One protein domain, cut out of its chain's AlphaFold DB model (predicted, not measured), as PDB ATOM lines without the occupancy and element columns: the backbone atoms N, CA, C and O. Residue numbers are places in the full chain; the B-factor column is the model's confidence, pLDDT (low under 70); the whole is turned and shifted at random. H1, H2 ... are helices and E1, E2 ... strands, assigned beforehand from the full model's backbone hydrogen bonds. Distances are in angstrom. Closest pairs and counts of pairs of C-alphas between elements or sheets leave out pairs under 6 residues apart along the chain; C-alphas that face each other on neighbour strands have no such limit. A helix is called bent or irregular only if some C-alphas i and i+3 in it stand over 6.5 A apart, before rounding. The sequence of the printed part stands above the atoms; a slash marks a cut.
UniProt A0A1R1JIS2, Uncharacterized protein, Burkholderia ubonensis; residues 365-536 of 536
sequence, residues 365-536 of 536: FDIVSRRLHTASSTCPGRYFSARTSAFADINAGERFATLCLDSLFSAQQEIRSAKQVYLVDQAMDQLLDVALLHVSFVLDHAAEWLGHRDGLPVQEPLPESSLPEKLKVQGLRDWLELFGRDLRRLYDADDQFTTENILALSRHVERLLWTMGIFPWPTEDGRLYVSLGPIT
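AT A GLANCE: This is residues 365 to 536 of the 536 residues of an uncharacterized protein of Burkholderia ubonensis (UniProt A0A1R1JIS2). A long helical hairpin, H3 and H4, makes the length of this domain, and the shorter helices cover H4: H2 runs along one end of it, H1 packs on it slantwise, and H6 and H8 cross it. H5 packs on one end of H6 and only just reaches H3, H7 packs on H1, and a small two-stranded hairpin, E1 and E2, sits beside H1 and H8; residues 458 to 464 stick out as a loop. The printed part has 172 residues with eight named helices followed by two antiparallel strands, and its class is mostly helix. It is compact, with a radius of gyration of the C-alphas of 16.6 A and spans of 51 by 36 by 22 A.

IN THESE COORDINATES: Find C-alpha 367 at (194.661, 176.774, 211.061), where H1 begins and runs to residue 376. H2 follows, residues 379 to 392, 20.5 A long; it is irregular, with C-alphas 388 and 391 7.5 A apart. H3, residues 396 to 425, covers 42.0 A from C-alpha 396 at (185.834, 157.964, 180.774), and H4, residues 428 to 454, covers 37.8 A. Then come H5, residues 467 to 472, H6, residues 477 to 492 and 22.4 A long, H7, residues 499 to 504, and H8, residues 506 to 515. Strand E1 is residues 518 to 522, and E2, residues 528 to 532, ends at (202.787, 160.602, 212.966).

HOW THE PARTS SIT: Begin at H4, a hub with H6, each touching five helices. H4 and H3 form a hairpin at a shallow tilt of 9 degrees, closest at the C-alphas of Cys 404 and His 445, 4.9 A. H2 touches H4 at Arg 387 and Gly 451, C-alphas 4.1 A apart, the same way at a shallow tilt of 31 degrees. H1 touches H4 at a steep tilt of 50 degrees, with the C-alphas of Ala 375 and Ser 440 closest at 4.4 A. H8 touches H1 about perpendicular at 86 degrees, the C-alphas of His 373 and Ser 506 closest at 4.8 A. In the E1 and E2 hairpin look for N 519 and O 531, 2.9 A, and N 521 and O 529, 2.8 A, within hydrogen-bond range. In H4, H5 and H7 every O i to N i+4 pair is within hydrogen-bond range; H1 has 3 of 6, H2 8 of 10, H3 25 of 26, H6 10 of 12 and H8 5 of 6.

THE WHOLE: The C-alphas of Val 424 and Pro 457 are the two farthest apart, 52.4 A. The printed part has no cut and ends at the chain's last residue, 536. The link from H4 to H5, residues 455 to 466, is long. Look there for low confidence: residues 457 to 465 are under pLDDT 70, as are 365, 494 and 533 to 536.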
ATOM      1  N   PHE A 365     188.170 180.358 210.406       67.81
ATOM      2  CA  PHE A 365     188.569 178.961 210.258       67.81
ATOM      3  C   PHE A 365     189.818 178.656 211.067       67.81
ATOM      4  O   PHE A 365     190.741 179.473 211.149       67.81
ATOM      5  N   ASP A 366     189.855 177.440 211.606       77.44
ATOM      6  CA  ASP A 366     191.035 176.926 212.275       77.44
ATOM      7  C   ASP A 366     192.202 176.748 211.288       77.44
ATOM      8  O   ASP A 366     192.031 176.579 210.073       77.44
ATOM      9  N   ILE A 367     193.416 176.814 211.830       82.56
ATOM     10  CA  ILE A 367     194.661 176.774 211.061       82.56
ATOM     11  C   ILE A 367     194.817 175.487 210.236       82.56
ATOM     12  O   ILE A 367     195.431 175.522 209.168       82.56
ATOM     13  N   VAL A 368     194.229 174.372 210.687       84.75
ATOM     14  CA  VAL A 368     194.313 173.081 209.995       84.75
ATOM     15  C   VAL A 368     193.488 173.135 208.724       84.75
ATOM     16  O   VAL A 368     194.033 172.946 207.642       84.75
ATOM     17  N   SER A 369     192.203 173.481 208.819       84.81
ATOM     18  CA  SER A 369     191.339 173.570 207.636       84.81
ATOM     19  C   SER A 369     191.881 174.543 206.587       84.81
ATOM     20  O   SER A 369     191.827 174.243 205.396       84.81
ATOM     21  N   ARG A 370     192.490 175.660 207.009       84.12
ATOM     22  CA  ARG A 370     193.154 176.593 206.086       84.12
ATOM     23  C   ARG A 370     194.346 175.956 205.369       84.12
ATOM     24  O   ARG A 370     194.463 176.100 204.156       84.12
ATOM     25  N   ARG A 371     195.221 175.261 206.104       88.50
ATOM     26  CA  ARG A 371     196.399 174.592 205.531       88.50
ATOM     27  C   ARG A 371     196.006 173.460 204.585       88.50
ATOM     28  O   ARG A 371     196.653 173.284 203.564       88.50
ATOM     29  N   LEU A 372     194.953 172.715 204.910       92.00
ATOM     30  CA  LEU A 372     194.515 171.563 204.127       92.00
ATOM     31  C   LEU A 372     193.688 171.947 202.896       92.00
ATOM     32  O   LEU A 372     193.684 171.204 201.918       92.00
ATOM     33  N   HIS A 373     193.015 173.102 202.905       90.44
ATOM     34  CA  HIS A 373     192.192 173.542 201.777       90.44
ATOM     35  C   HIS A 373     192.966 173.611 200.454       90.44
ATOM     36  O   HIS A 373     192.397 173.321 199.406       90.44
ATOM     37  N   THR A 374     194.267 173.912 200.480       89.12
ATOM     38  CA  THR A 374     195.100 173.945 199.267       89.12
ATOM     39  C   THR A 374     195.146 172.600 198.536       89.12
ATOM     40  O   THR A 374     195.352 172.577 197.327       89.12
ATOM     41  N   ALA A 375     194.947 171.485 199.246       94.81
ATOM     42  CA  ALA A 375     194.891 170.153 198.651       94.81
ATOM     43  C   ALA A 375     193.508 169.806 198.076       94.81
ATOM     44  O   ALA A 375     193.412 168.903 197.255       94.81
ATOM     45  N   SER A 376     192.441 170.503 198.484       94.94
ATOM     46  CA  SER A 376     191.072 170.246 198.016       94.94
ATOM     47  C   SER A 376     190.497 171.359 197.135       94.94
ATOM     48  O   SER A 376     189.356 171.261 196.690       94.94
ATOM     49  N   SER A 377     191.231 172.453 196.922       91.44
ATOM     50  CA  SER A 377     190.714 173.664 196.273       91.44
ATOM     51  C   SER A 377     190.368 173.455 194.798       91.44
ATOM     52  O   SER A 377     189.532 174.170 194.258       91.44
ATOM     53  N   THR A 378     190.991 172.475 194.142       93.12
ATOM     54  CA  THR A 378     190.747 172.123 192.736       93.12
ATOM     55  C   THR A 378     189.578 171.159 192.551       93.12
ATOM     56  O   THR A 378     188.987 171.125 191.472       93.12
ATOM     57  N   CYS A 379     189.185 170.418 193.590       96.75
ATOM     58  CA  CYS A 379     188.174 169.365 193.495       96.75
ATOM     59  C   CYS A 379     186.805 169.843 192.985       96.75
ATOM     60  O   CYS A 379     186.220 169.134 192.166       96.75
ATOM     61  N   PRO A 380     186.282 171.023 193.386       95.44
ATOM     62  CA  PRO A 380     185.026 171.521 192.835       95.44
ATOM     63  C   PRO A 380     185.069 171.672 191.311       95.44
ATOM     64  O   PRO A 380     184.118 171.259 190.650       95.44
ATOM     65  N   GLY A 381     186.154 172.226 190.759       94.31
ATOM     66  CA  GLY A 381     186.313 172.402 189.311       94.31
ATOM     67  C   GLY A 381     186.477 171.071 188.587       94.31
ATOM     68  O   GLY A 381     185.813 170.827 187.588       94.31
ATOM     69  N   ARG A 382     187.262 170.151 189.163       96.88
ATOM     70  CA  ARG A 382     187.432 168.775 188.664       96.88
ATOM     71  C   ARG A 382     186.105 168.029 188.537       96.88
ATOM     72  O   ARG A 382     185.814 167.465 187.486       96.88
ATOM     73  N   TYR A 383     185.294 168.077 189.594       97.38
ATOM     74  CA  TYR A 383     183.958 167.490 189.613       97.38
ATOM     75  C   TYR A 383     183.050 168.126 188.554       97.38
ATOM     76  O   TYR A 383     182.438 167.413 187.762       97.38
ATOM     77  N   PHE A 384     182.994 169.460 188.504       94.94
ATOM     78  CA  PHE A 384     182.143 170.191 187.564       94.94
ATOM     79  C   PHE A 384     182.505 169.890 186.105       94.94
ATOM     80  O   PHE A 384     181.631 169.571 185.300       94.94
ATOM     81  N   SER A 385     183.795 169.938 185.770       95.94
ATOM     82  CA  SER A 385     184.293 169.644 184.428       95.94
ATOM     83  C   SER A 385     183.961 168.227 183.987       95.94
ATOM     84  O   SER A 385     183.434 168.054 182.892       95.94
ATOM     85  N   ALA A 386     184.225 167.228 184.836       96.19
ATOM     86  CA  ALA A 386     183.958 165.833 184.503       96.19
ATOM     87  C   ALA A 386     182.455 165.539 184.389       96.19
ATOM     88  O   ALA A 386     182.048 164.802 183.496       96.19
ATOM     89  N   ARG A 387     181.623 166.158 185.240       93.69
ATOM     90  CA  ARG A 387     180.157 166.084 185.133       93.69
ATOM     91  C   ARG A 387     179.663 166.667 183.817       93.69
ATOM     92  O   ARG A 387     178.868 166.043 183.129       93.69
ATOM     93  N   THR A 388     180.184 167.829 183.441       90.25
ATOM     94  CA  THR A 388     179.785 168.526 182.214       90.25
ATOM     95  C   THR A 388     180.208 167.765 180.958       90.25
ATOM     96  O   THR A 388     179.462 167.718 179.986       90.25
ATOM     97  N   SER A 389     181.390 167.144 180.954       93.50
ATOM     98  CA  SER A 389     181.911 166.425 179.786       93.50
ATOM     99  C   SER A 389     181.517 164.948 179.720       93.50
ATOM    100  O   SER A 389     181.889 164.266 178.759       93.50
ATOM    101  N   ALA A 390     180.773 164.430 180.702       90.75
ATOM    102  CA  ALA A 390     180.480 163.002 180.828       90.75
ATOM    103  C   ALA A 390     179.803 162.408 179.584       90.75
ATOM    104  O   ALA A 390     180.127 161.302 179.152       90.75
ATOM    105  N   PHE A 391     178.915 163.176 178.950       85.31
ATOM    106  CA  PHE A 391     178.184 162.748 177.758       85.31
ATOM    107  C   PHE A 391     179.088 162.450 176.549       85.31
ATOM    108  O   PHE A 391     178.675 161.720 175.638       85.31
ATOM    109  N   ALA A 392     180.274 163.066 176.493       87.12
ATOM    110  CA  ALA A 392     181.164 162.995 175.341       87.12
ATOM    111  C   ALA A 392     181.869 161.638 175.249       87.12
ATOM    112  O   ALA A 392     182.018 161.120 174.148       87.12
ATOM    113  N   ASP A 393     182.217 161.037 176.390       89.38
ATOM    114  CA  ASP A 393     182.790 159.695 176.476       89.38
ATOM    115  C   ASP A 393     182.266 158.969 177.717       89.38
ATOM    116  O   ASP A 393     182.774 159.150 178.822       89.38
ATOM    117  N   ILE A 394     181.276 158.100 177.512       86.12
ATOM    118  CA  ILE A 394     180.603 157.345 178.578       86.12
ATOM    119  C   ILE A 394     181.603 156.490 179.379       86.12
ATOM    120  O   ILE A 394     181.455 156.348 180.595       86.12
ATOM    121  N   ASN A 395     182.671 156.008 178.735       87.56
ATOM    122  CA  ASN A 395     183.658 155.107 179.326       87.56
ATOM    123  C   ASN A 395     184.782 155.847 180.077       87.56
ATOM    124  O   ASN A 395     185.639 155.210 180.695       87.56
ATOM    125  N   ALA A 396     184.793 157.189 180.093       90.62
ATOM    126  CA  ALA A 396     185.834 157.964 180.774       90.62
ATOM    127  C   ALA A 396     185.963 157.656 182.276       90.62
ATOM    128  O   ALA A 396     187.061 157.746 182.834       90.62
ATOM    129  N   GLY A 397     184.876 157.205 182.909       91.00
ATOM    130  CA  GLY A 397     184.856 156.771 184.304       91.00
ATOM    131  C   GLY A 397     185.879 155.678 184.631       91.00
ATOM    132  O   GLY A 397     186.463 155.701 185.713       91.00
ATOM    133  N   GLU A 398     186.180 154.758 183.712       90.88
ATOM    134  CA  GLU A 398     187.188 153.710 183.953       90.88
ATOM    135  C   GLU A 398     188.610 154.280 184.039       90.88
ATOM    136  O   GLU A 398     189.426 153.853 184.866       90.88
ATOM    137  N   ARG A 399     188.901 155.303 183.229       91.38
ATOM    138  CA  ARG A 399     190.195 155.994 183.248       91.38
ATOM    139  C   ARG A 399     190.356 156.811 184.524       91.38
ATOM    140  O   ARG A 399     191.406 156.727 185.156       91.38
ATOM    141  N   PHE A 400     189.312 157.522 184.960       94.94
ATOM    142  CA  PHE A 400     189.340 158.228 186.246       94.94
ATOM    143  C   PHE A 400     189.474 157.269 187.431       94.94
ATOM    144  O   PHE A 400     190.242 157.543 188.352       94.94
ATOM    145  N   ALA A 401     188.811 156.107 187.391       95.06
ATOM    146  CA  ALA A 401     188.975 155.074 188.412       95.06
ATOM    147  C   ALA A 401     190.426 154.573 188.487       95.06
ATOM    148  O   ALA A 401     190.975 154.442 189.580       95.06
ATOM    149  N   THR A 402     191.059 154.339 187.336       94.62
ATOM    150  CA  THR A 402     192.469 153.930 187.257       94.62
ATOM    151  C   THR A 402     193.389 155.008 187.831       94.62
ATOM    152  O   THR A 402     194.167 154.726 188.739       94.62
ATOM    153  N   LEU A 403     193.230 156.267 187.407       95.94
ATOM    154  CA  LEU A 403     194.017 157.394 187.922       95.94
ATOM    155  C   LEU A 403     193.824 157.611 189.433       95.94
ATOM    156  O   LEU A 403     194.780 157.926 190.145       95.94
ATOM    157  N   CYS A 404     192.612 157.413 189.955       97.06
ATOM    158  CA  CYS A 404     192.334 157.500 191.388       97.06
ATOM    159  C   CYS A 404     193.082 156.418 192.187       97.06
ATOM    160  O   CYS A 404     193.599 156.696 193.267       97.06
ATOM    161  N   LEU A 405     193.170 155.192 191.669       95.81
ATOM    162  CA  LEU A 405     193.880 154.098 192.339       95.81
ATOM    163  C   LEU A 405     195.398 154.265 192.247       95.81
ATOM    164  O   LEU A 405     196.086 154.132 193.260       95.81
ATOM    165  N   ASP A 406     195.908 154.621 191.068       96.69
ATOM    166  CA  ASP A 406     197.335 154.862 190.849       96.69
ATOM    167  C   ASP A 406     197.835 156.040 191.694       96.69
ATOM    168  O   ASP A 406     198.904 155.969 192.303       96.69
ATOM    169  N   SER A 407     197.036 157.109 191.795       97.44
ATOM    170  CA  SER A 407     197.352 158.249 192.659       97.44
ATOM    171  C   SER A 407     197.332 157.891 194.139       97.44
ATOM    172  O   SER A 407     198.203 158.356 194.871       97.44
ATOM    173  N   LEU A 408     196.406 157.037 194.590       96.31
ATOM    174  CA  LEU A 408     196.373 156.570 195.977       96.31
ATOM    175  C   LEU A 408     197.612 155.731 196.305       96.31
ATOM    176  O   LEU A 408     198.245 155.949 197.338       96.31
ATOM    177  N   PHE A 409     197.990 154.816 195.411       95.00
ATOM    178  CA  PHE A 409     199.204 154.017 195.557       95.00
ATOM    179  C   PHE A 409     200.462 154.898 195.567       95.00
ATOM    180  O   PHE A 409     201.302 154.783 196.462       95.00
ATOM    181  N   SER A 410     200.560 155.837 194.621       95.62
ATOM    182  CA  SER A 410     201.655 156.808 194.564       95.62
ATOM    183  C   SER A 410     201.714 157.663 195.831       95.62
ATOM    184  O   SER A 410     202.796 157.837 196.384       95.62
ATOM    185  N   ALA A 411     200.577 158.133 196.350       96.00
ATOM    186  CA  ALA A 411     200.529 158.906 197.586       96.00
ATOM    187  C   ALA A 411     201.064 158.109 198.779       96.00
ATOM    188  O   ALA A 411     201.888 158.619 199.534       96.00
ATOM    189  N   GLN A 412     200.664 156.843 198.924       93.50
ATOM    190  CA  GLN A 412     201.180 155.966 199.978       93.50
ATOM    191  C   GLN A 412     202.703 155.785 199.878       93.50
ATOM    192  O   GLN A 412     203.390 155.822 200.899       93.50
ATOM    193  N   GLN A 413     203.238 155.609 198.666       94.44
ATOM    194  CA  GLN A 413     204.674 155.445 198.441       94.44
ATOM    195  C   GLN A 413     205.457 156.727 198.752       94.44
ATOM    196  O   GLN A 413     206.403 156.690 199.538       94.44
ATOM    197  N   GLU A 414     205.054 157.853 198.173       95.81
ATOM    198  CA  GLU A 414     205.776 159.124 198.290       95.81
ATOM    199  C   GLU A 414     205.700 159.689 199.711       95.81
ATOM    200  O   GLU A 414     206.703 160.148 200.258       95.81
ATOM    201  N   ILE A 415     204.552 159.553 200.382       94.00
ATOM    202  CA  ILE A 415     204.407 159.963 201.784       94.00
ATOM    203  C   ILE A 415     205.236 159.073 202.705       94.00
ATOM    204  O   ILE A 415     205.851 159.571 203.648       94.00
ATOM    205  N   ARG A 416     205.312 157.762 202.440       92.81
ATOM    206  CA  ARG A 416     206.196 156.867 203.200       92.81
ATOM    207  C   ARG A 416     207.658 157.292 203.054       92.81
ATOM    208  O   ARG A 416     208.351 157.388 204.067       92.81
ATOM    209  N   SER A 417     208.108 157.580 201.834       93.62
ATOM    210  CA  SER A 417     209.464 158.075 201.565       93.62
ATOM    211  C   SER A 417     209.727 159.410 202.267       93.62
ATOM    212  O   SER A 417     210.734 159.559 202.956       93.62
ATOM    213  N   ALA A 418     208.787 160.355 202.198       94.19
ATOM    214  CA  ALA A 418     208.897 161.637 202.887       94.19
ATOM    215  C   ALA A 418     208.957 161.476 204.415       94.19
ATOM    216  O   ALA A 418     209.741 162.157 205.074       94.19
ATOM    217  N   LYS A 419     208.197 160.535 205.000       89.06
ATOM    218  CA  LYS A 419     208.287 160.213 206.437       89.06
ATOM    219  C   LYS A 419     209.679 159.702 206.813       89.06
ATOM    220  O   LYS A 419     210.149 160.019 207.898       89.06
ATOM    221  N   GLN A 420     210.340 158.929 205.948       90.62
ATOM    222  CA  GLN A 420     211.708 158.455 206.192       90.62
ATOM    223  C   GLN A 420     212.726 159.598 206.155       90.62
ATOM    224  O   GLN A 420     213.605 159.646 207.011       90.62
ATOM    225  N   VAL A 421     212.584 160.532 205.211       91.88
ATOM    226  CA  VAL A 421     213.423 161.742 205.134       91.88
ATOM    227  C   VAL A 421     213.225 162.620 206.377       91.88
ATOM    228  O   VAL A 421     214.204 163.014 207.012       91.88
ATOM    229  N   TYR A 422     211.972 162.792 206.808       90.44
ATOM    230  CA  TYR A 422     211.615 163.534 208.019       90.44
ATOM    231  C   TYR A 422     212.292 163.004 209.294       90.44
ATOM    232  O   TYR A 422     212.632 163.782 210.184       90.44
ATOM    233  N   LEU A 423     212.532 161.689 209.403       85.19
ATOM    234  CA  LEU A 423     213.245 161.120 210.557       85.19
ATOM    235  C   LEU A 423     214.681 161.648 210.694       85.19
ATOM    236  O   LEU A 423     215.251 161.564 211.782       85.19
ATOM    237  N   VAL A 424     215.262 162.165 209.609       90.06
ATOM    238  CA  VAL A 424     216.626 162.697 209.570       90.06
ATOM    239  C   VAL A 424     216.630 164.215 209.724       90.06
ATOM    240  O   VAL A 424     217.370 164.733 210.558       90.06
ATOM    241  N   ASP A 425     215.825 164.931 208.937       91.75
ATOM    242  CA  ASP A 425     215.873 166.398 208.870       91.75
ATOM    243  C   ASP A 425     214.910 167.118 209.831       91.75
ATOM    244  O   ASP A 425     215.097 168.304 210.107       91.75
ATOM    245  N   GLN A 426     213.910 166.407 210.366       87.50
ATOM    246  CA  GLN A 426     212.835 166.928 211.218       87.50
ATOM    247  C   GLN A 426     212.033 168.087 210.590       87.50
ATOM    248  O   GLN A 426     211.383 168.865 211.295       87.50
ATOM    249  N   ALA A 427     212.020 168.196 209.259       89.44
ATOM    250  CA  ALA A 427     211.341 169.254 208.520       89.44
ATOM    251  C   ALA A 427     209.853 168.918 208.287       89.44
ATOM    252  O   ALA A 427     209.446 168.492 207.206       89.44
ATOM    253  N   MET A 428     209.015 169.122 209.313       88.81
ATOM    254  CA  MET A 428     207.582 168.771 209.265       88.81
ATOM    255  C   MET A 428     206.827 169.466 208.123       88.81
ATOM    256  O   MET A 428     205.983 168.842 207.483       88.81
ATOM    257  N   ASP A 429     207.138 170.732 207.837       89.44
ATOM    258  CA  ASP A 429     206.474 171.466 206.755       89.44
ATOM    259  C   ASP A 429     206.747 170.840 205.384       89.44
ATOM    260  O   ASP A 429     205.827 170.741 204.578       89.44
ATOM    261  N   GLN A 430     207.963 170.328 205.154       93.12
ATOM    262  CA  GLN A 430     208.323 169.652 203.904       93.12
ATOM    263  C   GLN A 430     207.595 168.310 203.766       93.12
ATOM    264  O   GLN A 430     207.043 168.015 202.706       93.12
ATOM    265  N   LEU A 431     207.528 167.521 204.847       92.44
ATOM    266  CA  LEU A 431     206.726 166.294 204.877       92.44
ATOM    267  C   LEU A 431     205.256 166.592 204.559       92.44
ATOM    268  O   LEU A 431     204.633 165.894 203.758       92.44
ATOM    269  N   LEU A 432     204.702 167.630 205.186       91.81
ATOM    270  CA  LEU A 432     203.311 168.000 204.986       91.81
ATOM    271  C   LEU A 432     203.064 168.519 203.563       91.81
ATOM    272  O   LEU A 432     202.058 168.144 202.975       91.81
ATOM    273  N   ASP A 433     203.969 169.306 202.980       94.69
ATOM    274  CA  ASP A 433     203.854 169.771 201.590       94.69
ATOM    275  C   ASP A 433     203.825 168.599 200.596       94.69
ATOM    276  O   ASP A 433     202.962 168.567 199.715       94.69
ATOM    277  N   VAL A 434     204.693 167.593 200.775       95.88
ATOM    278  CA  VAL A 434     204.663 166.360 199.965       95.88
ATOM    279  C   VAL A 434     203.338 165.622 200.163       95.88
ATOM    280  O   VAL A 434     202.680 165.246 199.191       95.88
ATOM    281  N   ALA A 435     202.895 165.454 201.410       96.06
ATOM    282  CA  ALA A 435     201.648 164.756 201.697       96.06
ATOM    283  C   ALA A 435     200.424 165.450 201.089       96.06
ATOM    284  O   ALA A 435     199.586 164.790 200.477       96.06
ATOM    285  N   LEU A 436     200.336 166.777 201.196       96.50
ATOM    286  CA  LEU A 436     199.242 167.557 200.623       96.50
ATOM    287  C   LEU A 436     199.253 167.534 199.099       96.50
ATOM    288  O   LEU A 436     198.183 167.420 198.500       96.50
ATOM    289  N   LEU A 437     200.429 167.588 198.468       96.00
ATOM    290  CA  LEU A 437     200.547 167.447 197.019       96.00
ATOM    291  C   LEU A 437     199.953 166.112 196.552       96.00
ATOM    292  O   LEU A 437     199.078 166.102 195.688       96.00
ATOM    293  N   HIS A 438     200.376 164.996 197.145       97.19
ATOM    294  CA  HIS A 438     199.919 163.682 196.699       97.19
ATOM    295  C   HIS A 438     198.459 163.394 197.060       97.19
ATOM    296  O   HIS A 438     197.727 162.850 196.233       97.19
ATOM    297  N   VAL A 439     197.996 163.819 198.239       97.62
ATOM    298  CA  VAL A 439     196.575 163.732 198.607       97.62
ATOM    299  C   VAL A 439     195.705 164.565 197.664       97.62
ATOM    300  O   VAL A 439     194.614 164.120 197.307       97.62
ATOM    301  N   SER A 440     196.186 165.726 197.199       97.75
ATOM    302  CA  SER A 440     195.437 166.545 196.237       97.75
ATOM    303  C   SER A 440     195.156 165.803 194.934       97.75
ATOM    304  O   SER A 440     194.070 165.932 194.382       97.75
ATOM    305  N   PHE A 441     196.085 164.963 194.470       97.44
ATOM    306  CA  PHE A 441     195.850 164.191 193.258       97.44
ATOM    307  C   PHE A 441     194.805 163.090 193.438       97.44
ATOM    308  O   PHE A 441     193.994 162.875 192.540       97.44
ATOM    309  N   VAL A 442     194.802 162.416 194.594       98.12
ATOM    310  CA  VAL A 442     193.770 161.419 194.925       98.12
ATOM    311  C   VAL A 442     192.394 162.075 194.912       98.12
ATOM    312  O   VAL A 442     191.458 161.548 194.320       98.12
ATOM    313  N   LEU A 443     192.283 163.252 195.533       98.44
ATOM    314  CA  LEU A 443     191.037 164.009 195.580       98.44
ATOM    315  C   LEU A 443     190.605 164.512 194.201       98.44
ATOM    316  O   LEU A 443     189.426 164.409 193.881       98.44
ATOM    317  N   ASP A 444     191.530 165.020 193.385       97.69
ATOM    318  CA  ASP A 444     191.238 165.476 192.023       97.69
ATOM    319  C   ASP A 444     190.662 164.335 191.173       97.69
ATOM    320  O   ASP A 444     189.598 164.501 190.582       97.69
ATOM    321  N   HIS A 445     191.294 163.158 191.167       97.88
ATOM    322  CA  HIS A 445     190.815 162.019 190.378       97.88
ATOM    323  C   HIS A 445     189.539 161.385 190.944       97.88
ATOM    324  O   HIS A 445     188.680 160.944 190.180       97.88
ATOM    325  N   ALA A 446     189.371 161.370 192.270       98.31
ATOM    326  CA  ALA A 446     188.111 160.968 192.890       98.31
ATOM    327  C   ALA A 446     186.974 161.927 192.503       98.31
ATOM    328  O   ALA A 446     185.881 161.475 192.169       98.31
ATOM    329  N   ALA A 447     187.233 163.239 192.499       98.44
ATOM    330  CA  ALA A 447     186.275 164.255 192.079       98.44
ATOM    331  C   ALA A 447     185.923 164.129 190.590       98.44
ATOM    332  O   ALA A 447     184.746 164.221 190.250       98.44
ATOM    333  N   GLU A 448     186.901 163.860 189.718       97.88
ATOM    334  CA  GLU A 448     186.666 163.580 188.292       97.88
ATOM    335  C   GLU A 448     185.790 162.333 188.103       97.88
ATOM    336  O   GLU A 448     184.808 162.371 187.364       97.88
ATOM    337  N   TRP A 449     186.077 161.241 188.822       97.19
ATOM    338  CA  TRP A 449     185.265 160.022 188.760       97.19
ATOM    339  C   TRP A 449     183.820 160.257 189.225       97.19
ATOM    340  O   TRP A 449     182.873 159.831 188.561       97.19
ATOM    341  N   LEU A 450     183.653 160.950 190.356       96.44
ATOM    342  CA  LEU A 450     182.350 161.300 190.926       96.44
ATOM    343  C   LEU A 450     181.559 162.222 189.993       96.44
ATOM    344  O   LEU A 450     180.377 161.985 189.761       96.44
ATOM    345  N   GLY A 451     182.219 163.240 189.437       95.69
ATOM    346  CA  GLY A 451     181.623 164.170 188.486       95.69
ATOM    347  C   GLY A 451     181.159 163.451 187.231       95.69
ATOM    348  O   GLY A 451     179.988 163.547 186.880       95.69
ATOM    349  N   HIS A 452     182.039 162.659 186.611       94.31
ATOM    350  CA  HIS A 452     181.712 161.867 185.424       94.31
ATOM    351  C   HIS A 452     180.477 160.998 185.647       94.31
ATOM    352  O   HIS A 452     179.544 161.028 184.853       94.31
ATOM    353  N   ARG A 453     180.434 160.268 186.767       91.06
ATOM    354  CA  ARG A 453     179.289 159.423 187.118       91.06
ATOM    355  C   ARG A 453     177.994 160.223 187.280       91.06
ATOM    356  O   ARG A 453     176.947 159.765 186.835       91.06
ATOM    357  N   ASP A 454     178.062 161.386 187.916       89.75
ATOM    358  CA  ASP A 454     176.904 162.260 188.121       89.75
ATOM    359  C   ASP A 454     176.436 162.948 186.830       89.75
ATOM    360  O   ASP A 454     175.301 163.412 186.771       89.75
ATOM    361  N   GLY A 455     177.287 163.019 185.804       86.06
ATOM    362  CA  GLY A 455     176.958 163.581 184.493       86.06
ATOM    363  C   GLY A 455     176.358 162.579 183.504       86.06
ATOM    364  O   GLY A 455     175.971 162.970 182.403       86.06
ATOM    365  N   LEU A 456     176.297 161.291 183.854       85.19
ATOM    366  CA  LEU A 456     175.682 160.268 183.009       85.19
ATOM    367  C   LEU A 456     174.174 160.149 183.296       85.19
ATOM    368  O   LEU A 456     173.780 160.110 184.462       85.19
ATOM    369  N   PRO A 457     173.328 160.018 182.255       67.56
ATOM    370  CA  PRO A 457     171.869 159.985 182.402       67.56
ATOM    371  C   PRO A 457     171.343 158.706 183.070       67.56
ATOM    372  O   PRO A 457     170.251 158.702 183.632       67.56
ATOM    373  N   VAL A 458     172.120 157.616 183.043       64.56
ATOM    374  CA  VAL A 458     171.784 156.345 183.696       64.56
ATOM    375  C   VAL A 458     172.925 155.955 184.627       64.56
ATOM    376  O   VAL A 458     174.026 155.631 184.183       64.56
ATOM    377  N   GLN A 459     172.660 155.956 185.933       61.22
ATOM    378  CA  GLN A 459     173.564 155.354 186.910       61.22
ATOM    379  C   GLN A 459     173.267 153.857 186.983       61.22
ATOM    380  O   GLN A 459     172.514 153.407 187.848       61.22
ATOM    381  N   GLU A 460     173.825 153.085 186.052       56.06
ATOM    382  CA  GLU A 460     173.760 151.629 186.147       56.06
ATOM    383  C   GLU A 460     174.351 151.150 187.487       56.06
ATOM    384  O   GLU A 460     175.242 151.806 188.054       56.06
ATOM    385  N   PRO A 461     173.867 150.016 188.029       58.56
ATOM    386  CA  PRO A 461     174.469 149.403 189.201       58.56
ATOM    387  C   PRO A 461     175.973 149.232 188.987       58.56
ATOM    388  O   PRO A 461     176.413 148.678 187.982       58.56
ATOM    389  N   LEU A 462     176.763 149.720 189.940       62.00
ATOM    390  CA  LEU A 462     178.212 149.652 189.838       62.00
ATOM    391  C   LEU A 462     178.668 148.188 189.759       62.00
ATOM    392  O   LEU A 462     178.300 147.400 190.636       62.00
ATOM    393  N   PRO A 463     179.507 147.818 188.778       61.69
ATOM    394  CA  PRO A 463     180.078 146.482 188.739       61.69
ATOM    395  C   PRO A 463     180.977 146.252 189.961       61.69
ATOM    396  O   PRO A 463     181.533 147.193 190.534       61.69
ATOM    397  N   GLU A 464     181.198 144.994 190.336       57.69
ATOM    398  CA  GLU A 464     182.111 144.645 191.440       57.69
ATOM    399  C   GLU A 464     183.565 145.097 191.184       57.69
ATOM    400  O   GLU A 464     184.352 145.253 192.113       57.69
ATOM    401  N   SER A 465     183.929 145.365 189.925       62.50
ATOM    402  CA  SER A 465     185.224 145.927 189.514       62.50
ATOM    403  C   SER A 465     185.326 147.454 189.664       62.50
ATOM    404  O   SER A 465     186.371 148.038 189.343       62.50
ATOM    405  N   SER A 466     184.258 148.108 190.124       81.75
ATOM    406  CA  SER A 466     184.160 149.560 190.238       81.75
ATOM    407  C   SER A 466     185.101 150.147 191.292       81.75
ATOM    408  O   SER A 466     185.588 149.470 192.203       81.75
ATOM    409  N   LEU A 467     185.359 151.453 191.170       90.00
ATOM    410  CA  LEU A 467     186.217 152.190 192.096       90.00
ATOM    411  C   LEU A 467     185.805 152.017 193.576       90.00
ATOM    412  O   LEU A 467     186.696 151.740 194.382       90.00
ATOM    413  N   PRO A 468     184.515 152.105 193.967       90.31
ATOM    414  CA  PRO A 468     184.122 151.961 195.370       90.31
ATOM    415  C   PRO A 468     184.490 150.604 195.983       90.31
ATOM    416  O   PRO A 468     184.966 150.566 197.116       90.31
ATOM    417  N   GLU A 469     184.332 149.497 195.249       87.62
ATOM    418  CA  GLU A 469     184.716 148.168 195.750       87.62
ATOM    419  C   GLU A 469     186.234 148.024 195.885       87.62
ATOM    420  O   GLU A 469     186.722 147.473 196.871       87.62
ATOM    421  N   LYS A 470     187.009 148.598 194.958       89.31
ATOM    422  CA  LYS A 470     188.478 148.613 195.063       89.31
ATOM    423  C   LYS A 470     188.962 149.459 196.247       89.31
ATOM    424  O   LYS A 470     189.902 149.071 196.938       89.31
ATOM    425  N   LEU A 471     188.292 150.577 196.533       91.38
ATOM    426  CA  LEU A 471     188.588 151.438 197.684       91.38
ATOM    427  C   LEU A 471     188.108 150.861 199.023       91.38
ATOM    428  O   LEU A 471     188.633 151.229 200.076       91.38
ATOM    429  N   LYS A 472     187.158 149.921 199.012       88.50
ATOM    430  CA  LYS A 472     186.671 149.230 200.214       88.50
ATOM    431  C   LYS A 472     187.789 148.526 200.978       88.50
ATOM    432  O   LYS A 472     187.803 148.575 202.202       88.50
ATOM    433  N   VAL A 473     188.759 147.941 200.270       82.69
ATOM    434  CA  VAL A 473     189.930 147.272 200.873       82.69
ATOM    435  C   VAL A 473     190.770 148.242 201.716       82.69
ATOM    436  O   VAL A 473     191.384 147.834 202.696       82.69
ATOM    437  N   GLN A 474     190.756 149.530 201.368       82.06
ATOM    438  CA  GLN A 474     191.446 150.606 202.089       82.06
ATOM    439  C   GLN A 474     190.526 151.331 203.091       82.06
ATOM    440  O   GLN A 474     190.912 152.345 203.668       82.06
ATOM    441  N   GLY A 475     189.291 150.849 203.280       85.00
ATOM    442  CA  GLY A 475     188.284 151.498 204.118       85.00
ATOM    443  C   GLY A 475     187.864 152.874 203.594       85.00
ATOM    444  O   GLY A 475     187.622 153.767 204.396       85.00
ATOM    445  N   LEU A 476     187.850 153.078 202.271       92.06
ATOM    446  CA  LEU A 476     187.568 154.374 201.633       92.06
ATOM    447  C   LEU A 476     186.284 154.381 200.785       92.06
ATOM    448  O   LEU A 476     186.004 155.368 200.106       92.06
ATOM    449  N   ARG A 477     185.488 153.305 200.817       90.94
ATOM    450  CA  ARG A 477     184.218 153.218 200.075       90.94
ATOM    451  C   ARG A 477     183.238 154.311 200.510       90.94
ATOM    452  O   ARG A 477     182.806 155.111 199.686       90.94
ATOM    453  N   ASP A 478     182.958 154.375 201.807       87.62
ATOM    454  CA  ASP A 478     181.976 155.309 202.368       87.62
ATOM    455  C   ASP A 478     182.513 156.746 202.371       87.62
ATOM    456  O   ASP A 478     181.767 157.705 202.168       87.62
ATOM    457  N   TRP A 479     183.835 156.910 202.506       94.81
ATOM    458  CA  TRP A 479     184.505 158.191 202.284       94.81
ATOM    459  C   TRP A 479     184.244 158.742 200.879       94.81
ATOM    460  O   TRP A 479     183.954 159.933 200.749       94.81
ATOM    461  N   LEU A 480     184.331 157.903 199.838       95.75
ATOM    462  CA  LEU A 480     184.098 158.328 198.457       95.75
ATOM    463  C   LEU A 480     182.639 158.761 198.257       95.75
ATOM    464  O   LEU A 480     182.389 159.787 197.627       95.75
ATOM    465  N   GLU A 481     181.683 158.020 198.825       91.94
ATOM    466  CA  GLU A 481     180.260 158.385 198.790       91.94
ATOM    467  C   GLU A 481     180.007 159.724 199.499       91.94
ATOM    468  O   GLU A 481     179.366 160.621 198.942       91.94
ATOM    469  N   LEU A 482     180.569 159.900 200.699       92.00
ATOM    470  CA  LEU A 482     180.486 161.153 201.445       92.00
ATOM    471  C   LEU A 482     181.090 162.320 200.654       92.00
ATOM    472  O   LEU A 482     180.507 163.403 200.633       92.00
ATOM    473  N   PHE A 483     182.237 162.103 200.006       97.38
ATOM    474  CA  PHE A 483     182.916 163.121 199.208       97.38
ATOM    475  C   PHE A 483     182.088 163.532 197.992       97.38
ATOM    476  O   PHE A 483     181.917 164.724 197.744       97.38
ATOM    477  N   GLY A 484     181.498 162.560 197.292       94.81
ATOM    478  CA  GLY A 484     180.557 162.806 196.200       94.81
ATOM    479  C   GLY A 484     179.365 163.641 196.636       94.81
ATOM    480  O   GLY A 484     179.040 164.631 195.986       94.81
ATOM    481  N   ARG A 485     178.758 163.304 197.777       91.62
ATOM    482  CA  ARG A 485     177.642 164.078 198.333       91.62
ATOM    483  C   ARG A 485     178.041 165.516 198.661       91.62
ATOM    484  O   ARG A 485     177.282 166.434 198.356       91.62
ATOM    485  N   ASP A 486     179.203 165.715 199.279       93.81
ATOM    486  CA  ASP A 486     179.680 167.048 199.662       93.81
ATOM    487  C   ASP A 486     180.045 167.901 198.429       93.81
ATOM    488  O   ASP A 486     179.753 169.095 198.424       93.81
ATOM    489  N   LEU A 487     180.589 167.301 197.360       94.88
ATOM    490  CA  LEU A 487     180.829 167.973 196.075       94.88
ATOM    491  C   LEU A 487     179.527 168.319 195.347       94.88
ATOM    492  O   LEU A 487     179.330 169.470 194.961       94.88
ATOM    493  N   ARG A 488     178.622 167.348 195.197       92.00
ATOM    494  CA  ARG A 488     177.328 167.525 194.526       92.00
ATOM    495  C   ARG A 488     176.502 168.629 195.182       92.00
ATOM    496  O   ARG A 488     175.926 169.474 194.499       92.00
ATOM    497  N   ARG A 489     176.519 168.674 196.517       89.38
ATOM    498  CA  ARG A 489     175.842 169.702 197.312       89.38
ATOM    499  C   ARG A 489     176.256 171.125 196.932       89.38
ATOM    500  O   ARG A 489     175.435 172.014 197.085       89.38
ATOM    501  N   LEU A 490     177.477 171.359 196.442       88.75
ATOM    502  CA  LEU A 490     177.901 172.698 196.014       88.75
ATOM    503  C   LEU A 490     177.161 173.195 194.763       88.75
ATOM    504  O   LEU A 490     177.120 174.404 194.547       88.75
ATOM    505  N   TYR A 491     176.611 172.295 193.945       85.25
ATOM    506  CA  TYR A 491     176.068 172.631 192.626       85.25
ATOM    507  C   TYR A 491     174.568 172.392 192.496       85.25
ATOM    508  O   TYR A 491     173.911 173.158 191.803       85.25
ATOM    509  N   ASP A 492     174.022 171.384 193.175       81.06
ATOM    510  CA  ASP A 492     172.610 171.000 193.021       81.06
ATOM    511  C   ASP A 492     171.638 171.877 193.828       81.06
ATOM    512  O   ASP A 492     170.425 171.773 193.664       81.06
ATOM    513  N   ALA A 493     172.141 172.722 194.730       73.88
ATOM    514  CA  ALA A 493     171.313 173.591 195.557       73.88
ATOM    515  C   ALA A 493     171.887 175.012 195.599       73.88
ATOM    516  O   ALA A 493     173.016 175.227 196.052       73.88
ATOM    517  N   ASP A 494     171.085 175.981 195.154       64.12
ATOM    518  CA  ASP A 494     171.502 177.374 194.947       64.12
ATOM    519  C   ASP A 494     172.050 178.059 196.211       64.12
ATOM    520  O   ASP A 494     172.905 178.939 196.124       64.12
ATOM    521  N   ASP A 495     171.609 177.644 197.402       76.44
ATOM    522  CA  ASP A 495     172.017 178.214 198.690       76.44
ATOM    523  C   ASP A 495     173.197 177.478 199.354       76.44
ATOM    524  O   ASP A 495     173.640 177.845 200.445       76.44
ATOM    525  N   GLN A 496     173.722 176.431 198.713       82.00
ATOM    526  CA  GLN A 496     174.758 175.574 199.288       82.00
ATOM    527  C   GLN A 496     176.169 175.886 198.791       82.00
ATOM    528  O   GLN A 496     177.138 175.411 199.395       82.00
ATOM    529  N   PHE A 497     176.316 176.719 197.762       83.94
ATOM    530  CA  PHE A 497     177.616 177.239 197.348       83.94
ATOM    531  C   PHE A 497     178.099 178.304 198.350       83.94
ATOM    532  O   PHE A 497     177.954 179.507 198.159       83.94
ATOM    533  N   THR A 498     178.639 177.850 199.482       83.44
ATOM    534  CA  THR A 498     179.084 178.710 200.585       83.44
ATOM    535  C   THR A 498     180.553 178.473 200.908       83.44
ATOM    536  O   THR A 498     181.071 177.365 200.755       83.44
ATOM    537  N   THR A 499     181.226 179.500 201.435       81.56
ATOM    538  CA  THR A 499     182.608 179.391 201.927       81.56
ATOM    539  C   THR A 499     182.764 178.269 202.961       81.56
ATOM    540  O   THR A 499     183.775 177.573 202.959       81.56
ATOM    541  N   GLU A 500     181.753 178.044 203.811       83.38
ATOM    542  CA  GLU A 500     181.746 176.945 204.784       83.38
ATOM    543  C   GLU A 500     181.769 175.574 204.099       83.38
ATOM    544  O   GLU A 500     182.622 174.751 204.430       83.38
ATOM    545  N   ASN A 501     180.878 175.329 203.135       86.94
ATOM    546  CA  ASN A 501     180.809 174.040 202.443       86.94
ATOM    547  C   ASN A 501     182.052 173.792 201.574       86.94
ATOM    548  O   ASN A 501     182.586 172.684 201.576       86.94
ATOM    549  N   ILE A 502     182.566 174.825 200.900       87.38
ATOM    550  CA  ILE A 502     183.813 174.750 200.125       87.38
ATOM    551  C   ILE A 502     184.983 174.339 201.024       87.38
ATOM    552  O   ILE A 502     185.749 173.432 200.698       87.38
ATOM    553  N   LEU A 503     185.130 174.990 202.179       84.62
ATOM    554  CA  LEU A 503     186.227 174.698 203.100       84.62
ATOM    555  C   LEU A 503     186.013 173.397 203.869       84.62
ATOM    556  O   LEU A 503     186.994 172.766 204.263       84.62
ATOM    557  N   ALA A 504     184.772 172.937 204.042       87.81
ATOM    558  CA  ALA A 504     184.481 171.633 204.629       87.81
ATOM    559  C   ALA A 504     185.085 170.475 203.816       87.81
ATOM    560  O   ALA A 504     185.393 169.439 204.412       87.81
ATOM    561  N   LEU A 505     185.364 170.672 202.518       92.81
ATOM    562  CA  LEU A 505     186.094 169.699 201.696       92.81
ATOM    563  C   LEU A 505     187.490 169.376 202.251       92.81
ATOM    564  O   LEU A 505     187.969 168.255 202.086       92.81
ATOM    565  N   SER A 506     188.114 170.300 202.996       91.94
ATOM    566  CA  SER A 506     189.403 170.061 203.668       91.94
ATOM    567  C   SER A 506     189.367 168.877 204.642       91.94
ATOM    568  O   SER A 506     190.389 168.238 204.877       91.94
ATOM    569  N   ARG A 507     188.189 168.509 205.160       91.56
ATOM    570  CA  ARG A 507     188.030 167.346 206.044       91.56
ATOM    571  C   ARG A 507     188.262 166.019 205.313       91.56
ATOM    572  O   ARG A 507     188.681 165.045 205.931       91.56
ATOM    573  N   HIS A 508     188.044 165.972 203.996       96.25
ATOM    574  CA  HIS A 508     188.381 164.796 203.188       96.25
ATOM    575  C   HIS A 508     189.894 164.615 203.045       96.25
ATOM    576  O   HIS A 508     190.357 163.477 203.001       96.25
ATOM    577  N   VAL A 509     190.656 165.716 203.051       96.81
ATOM    578  CA  VAL A 509     192.128 165.696 203.089       96.81
ATOM    579  C   VAL A 509     192.595 165.043 204.390       96.81
ATOM    580  O   VAL A 509     193.421 164.136 204.349       96.81
ATOM    581  N   GLU A 510     192.029 165.441 205.538       92.56
ATOM    582  CA  GLU A 510     192.346 164.828 206.839       92.56
ATOM    583  C   GLU A 510     192.120 163.323 206.815       92.56
ATOM    584  O   GLU A 510     193.007 162.556 207.182       92.56
ATOM    585  N   ARG A 511     190.948 162.897 206.334       93.31
ATOM    586  CA  ARG A 511     190.588 161.483 206.298       93.31
ATOM    587  C   ARG A 511     191.573 160.642 205.484       93.31
ATOM    588  O   ARG A 511     191.880 159.523 205.901       93.31
ATOM    589  N   LEU A 512     192.069 161.165 204.360       94.44
ATOM    590  CA  LEU A 512     193.102 160.505 203.558       94.44
ATOM    591  C   LEU A 512     194.452 160.488 204.283       94.44
ATOM    592  O   LEU A 512     195.070 159.428 204.381       94.44
ATOM    593  N   LEU A 513     194.874 161.607 204.879       90.00
ATOM    594  CA  LEU A 513     196.102 161.676 205.682       90.00
ATOM    595  C   LEU A 513     196.103 160.657 206.835       90.00
ATOM    596  O   LEU A 513     197.128 160.019 207.084       90.00
ATOM    597  N   TRP A 514     194.958 160.423 207.484       87.62
ATOM    598  CA  TRP A 514     194.837 159.424 208.552       87.62
ATOM    599  C   TRP A 514     195.154 158.008 208.064       87.62
ATOM    600  O   TRP A 514     195.828 157.263 208.775       87.62
ATOM    601  N   THR A 515     194.749 157.647 206.839       86.44
ATOM    602  CA  THR A 515     195.094 156.337 206.247       86.44
ATOM    603  C   THR A 515     196.592 156.171 206.005       86.44
ATOM    604  O   THR A 515     197.095 155.054 205.964       86.44
ATOM    605  N   MET A 516     197.315 157.285 205.887       86.06
ATOM    606  CA  MET A 516     198.760 157.340 205.649       86.06
ATOM    607  C   MET A 516     199.542 157.599 206.952       86.06
ATOM    608  O   MET A 516     200.760 157.806 206.950       86.06
ATOM    609  N   GLY A 517     198.848 157.584 208.096       80.19
ATOM    610  CA  GLY A 517     199.434 157.800 209.412       80.19
ATOM    611  C   GLY A 517     199.940 159.227 209.625       80.19
ATOM    612  O   GLY A 517     200.969 159.397 210.279       80.19
ATOM    613  N   ILE A 518     199.268 160.230 209.058       84.44
ATOM    614  CA  ILE A 518     199.503 161.655 209.317       84.44
ATOM    615  C   ILE A 518     198.242 162.229 209.960       84.44
ATOM    616  O   ILE A 518     197.161 162.192 209.379       84.44
ATOM    617  N   PHE A 519     198.375 162.779 211.164       84.00
ATOM    618  CA  PHE A 519     197.249 163.246 211.967       84.00
ATOM    619  C   PHE A 519     197.438 164.726 212.311       84.00
ATOM    620  O   PHE A 519     198.039 165.036 213.343       84.00
ATOM    621  N   PRO A 520     196.983 165.651 211.447       82.88
ATOM    622  CA  PRO A 520     197.032 167.076 211.737       82.88
ATOM    623  C   PRO A 520     195.921 167.460 212.725       82.88
ATOM    624  O   PRO A 520     194.786 166.999 212.611       82.88
ATOM    625  N   TRP A 521     196.229 168.317 213.695       81.62
ATOM    626  CA  TRP A 521     195.255 168.845 214.650       81.62
ATOM    627  C   TRP A 521     195.688 170.212 215.201       81.62
ATOM    628  O   TRP A 521     196.884 170.502 215.259       81.62
ATOM    629  N   PRO A 522     194.733 171.080 215.583       81.44
ATOM    630  CA  PRO A 522     195.062 172.365 216.180       81.44
ATOM    631  C   PRO A 522     195.355 172.202 217.674       81.44
ATOM    632  O   PRO A 522     194.579 171.569 218.395       81.44
ATOM    633  N   THR A 523     196.438 172.799 218.155       75.88
ATOM    634  CA  THR A 523     196.727 172.923 219.588       75.88
ATOM    635  C   THR A 523     195.801 173.937 220.268       75.88
ATOM    636  O   THR A 523     195.112 174.715 219.607       75.88
ATOM    637  N   GLU A 524     195.780 173.956 221.606       73.44
ATOM    638  CA  GLU A 524     194.964 174.909 222.382       73.44
ATOM    639  C   GLU A 524     195.347 176.379 222.124       73.44
ATOM    640  O   GLU A 524     194.488 177.254 222.186       73.44
ATOM    641  N   ASP A 525     196.607 176.653 221.762       72.88
ATOM    642  CA  ASP A 525     197.097 177.973 221.336       72.88
ATOM    643  C   ASP A 525     196.861 178.265 219.839       72.88
ATOM    644  O   ASP A 525     197.325 179.281 219.320       72.88
ATOM    645  N   GLY A 526     196.123 177.398 219.136       71.56
ATOM    646  CA  GLY A 526     195.685 177.609 217.755       71.56
ATOM    647  C   GLY A 526     196.751 177.342 216.691       71.56
ATOM    648  O   GLY A 526     196.568 177.751 215.543       71.56
ATOM    649  N   ARG A 527     197.853 176.664 217.036       79.38
ATOM    650  CA  ARG A 527     198.903 176.260 216.088       79.38
ATOM    651  C   ARG A 527     198.589 174.903 215.469       79.38
ATOM    652  O   ARG A 527     197.885 174.084 216.051       79.38
ATOM    653  N   LEU A 528     199.115 174.658 214.273       83.31
ATOM    654  CA  LEU A 528     199.027 173.350 213.631       83.31
ATOM    655  C   LEU A 528     200.068 172.417 214.253       83.31
ATOM    656  O   LEU A 528     201.259 172.722 214.236       83.31
ATOM    657  N   TYR A 529     199.620 171.270 214.749       81.75
ATOM    658  CA  TYR A 529     200.477 170.163 215.147       81.75
ATOM    659  C   TYR A 529     200.175 168.939 214.287       81.75
ATOM    660  O   TYR A 529     199.041 168.738 213.851       81.75
ATOM    661  N   VAL A 530     201.188 168.109 214.039       82.69
ATOM    662  CA  VAL A 530     201.052 166.880 213.255       82.69
ATOM    663  C   VAL A 530     201.621 165.717 214.053       82.69
ATOM    664  O   VAL A 530     202.813 165.677 214.352       82.69
ATOM    665  N   SER A 531     200.766 164.753 214.384       79.44
ATOM    666  CA  SER A 531     201.196 163.475 214.950       79.44
ATOM    667  C   SER A 531     201.425 162.464 213.826       79.44
ATOM    668  O   SER A 531     200.648 162.409 212.870       79.44
ATOM    669  N   LEU A 532     202.472 161.645 213.942       76.31
ATOM    670  CA  LEU A 532     202.787 160.602 212.966       76.31
ATOM    671  C   LEU A 532     202.485 159.220 213.544       76.31
ATOM    672  O   LEU A 532     202.942 158.872 214.631       76.31
ATOM    673  N   GLY A 533     201.731 158.426 212.792       68.12
ATOM    674  CA  GLY A 533     201.600 156.992 213.016       68.12
ATOM    675  C   GLY A 533     202.858 156.236 212.574       68.12
ATOM    676  O   GLY A 533     203.694 156.797 211.850       68.12
ATOM    677  N   PRO A 534     202.988 154.954 212.962       65.25
ATOM    678  CA  PRO A 534     204.115 154.116 212.562       65.25
ATOM    679  C   PRO A 534     204.292 154.094 211.037       65.25
ATOM    680  O   PRO A 534     203.345 154.281 210.271       65.25
ATOM    681  N   ILE A 535     205.535 153.918 210.587       61.16
ATOM    682  CA  ILE A 535     205.835 153.710 209.169       61.16
ATOM    683  C   ILE A 535     205.499 152.248 208.865       61.16
ATOM    684  O   ILE A 535     206.219 151.356 209.309       61.16
ATOM    685  N   THR A 536     204.388 152.022 208.167       52.19
ATOM    686  CA  THR A 536     203.945 150.700 207.693       52.19
ATOM    687  C   THR A 536     204.117 150.546 206.194       52.19
ATOM    688  O   THR A 536     203.840 151.516 205.440       52.19
TER     689      THR A 536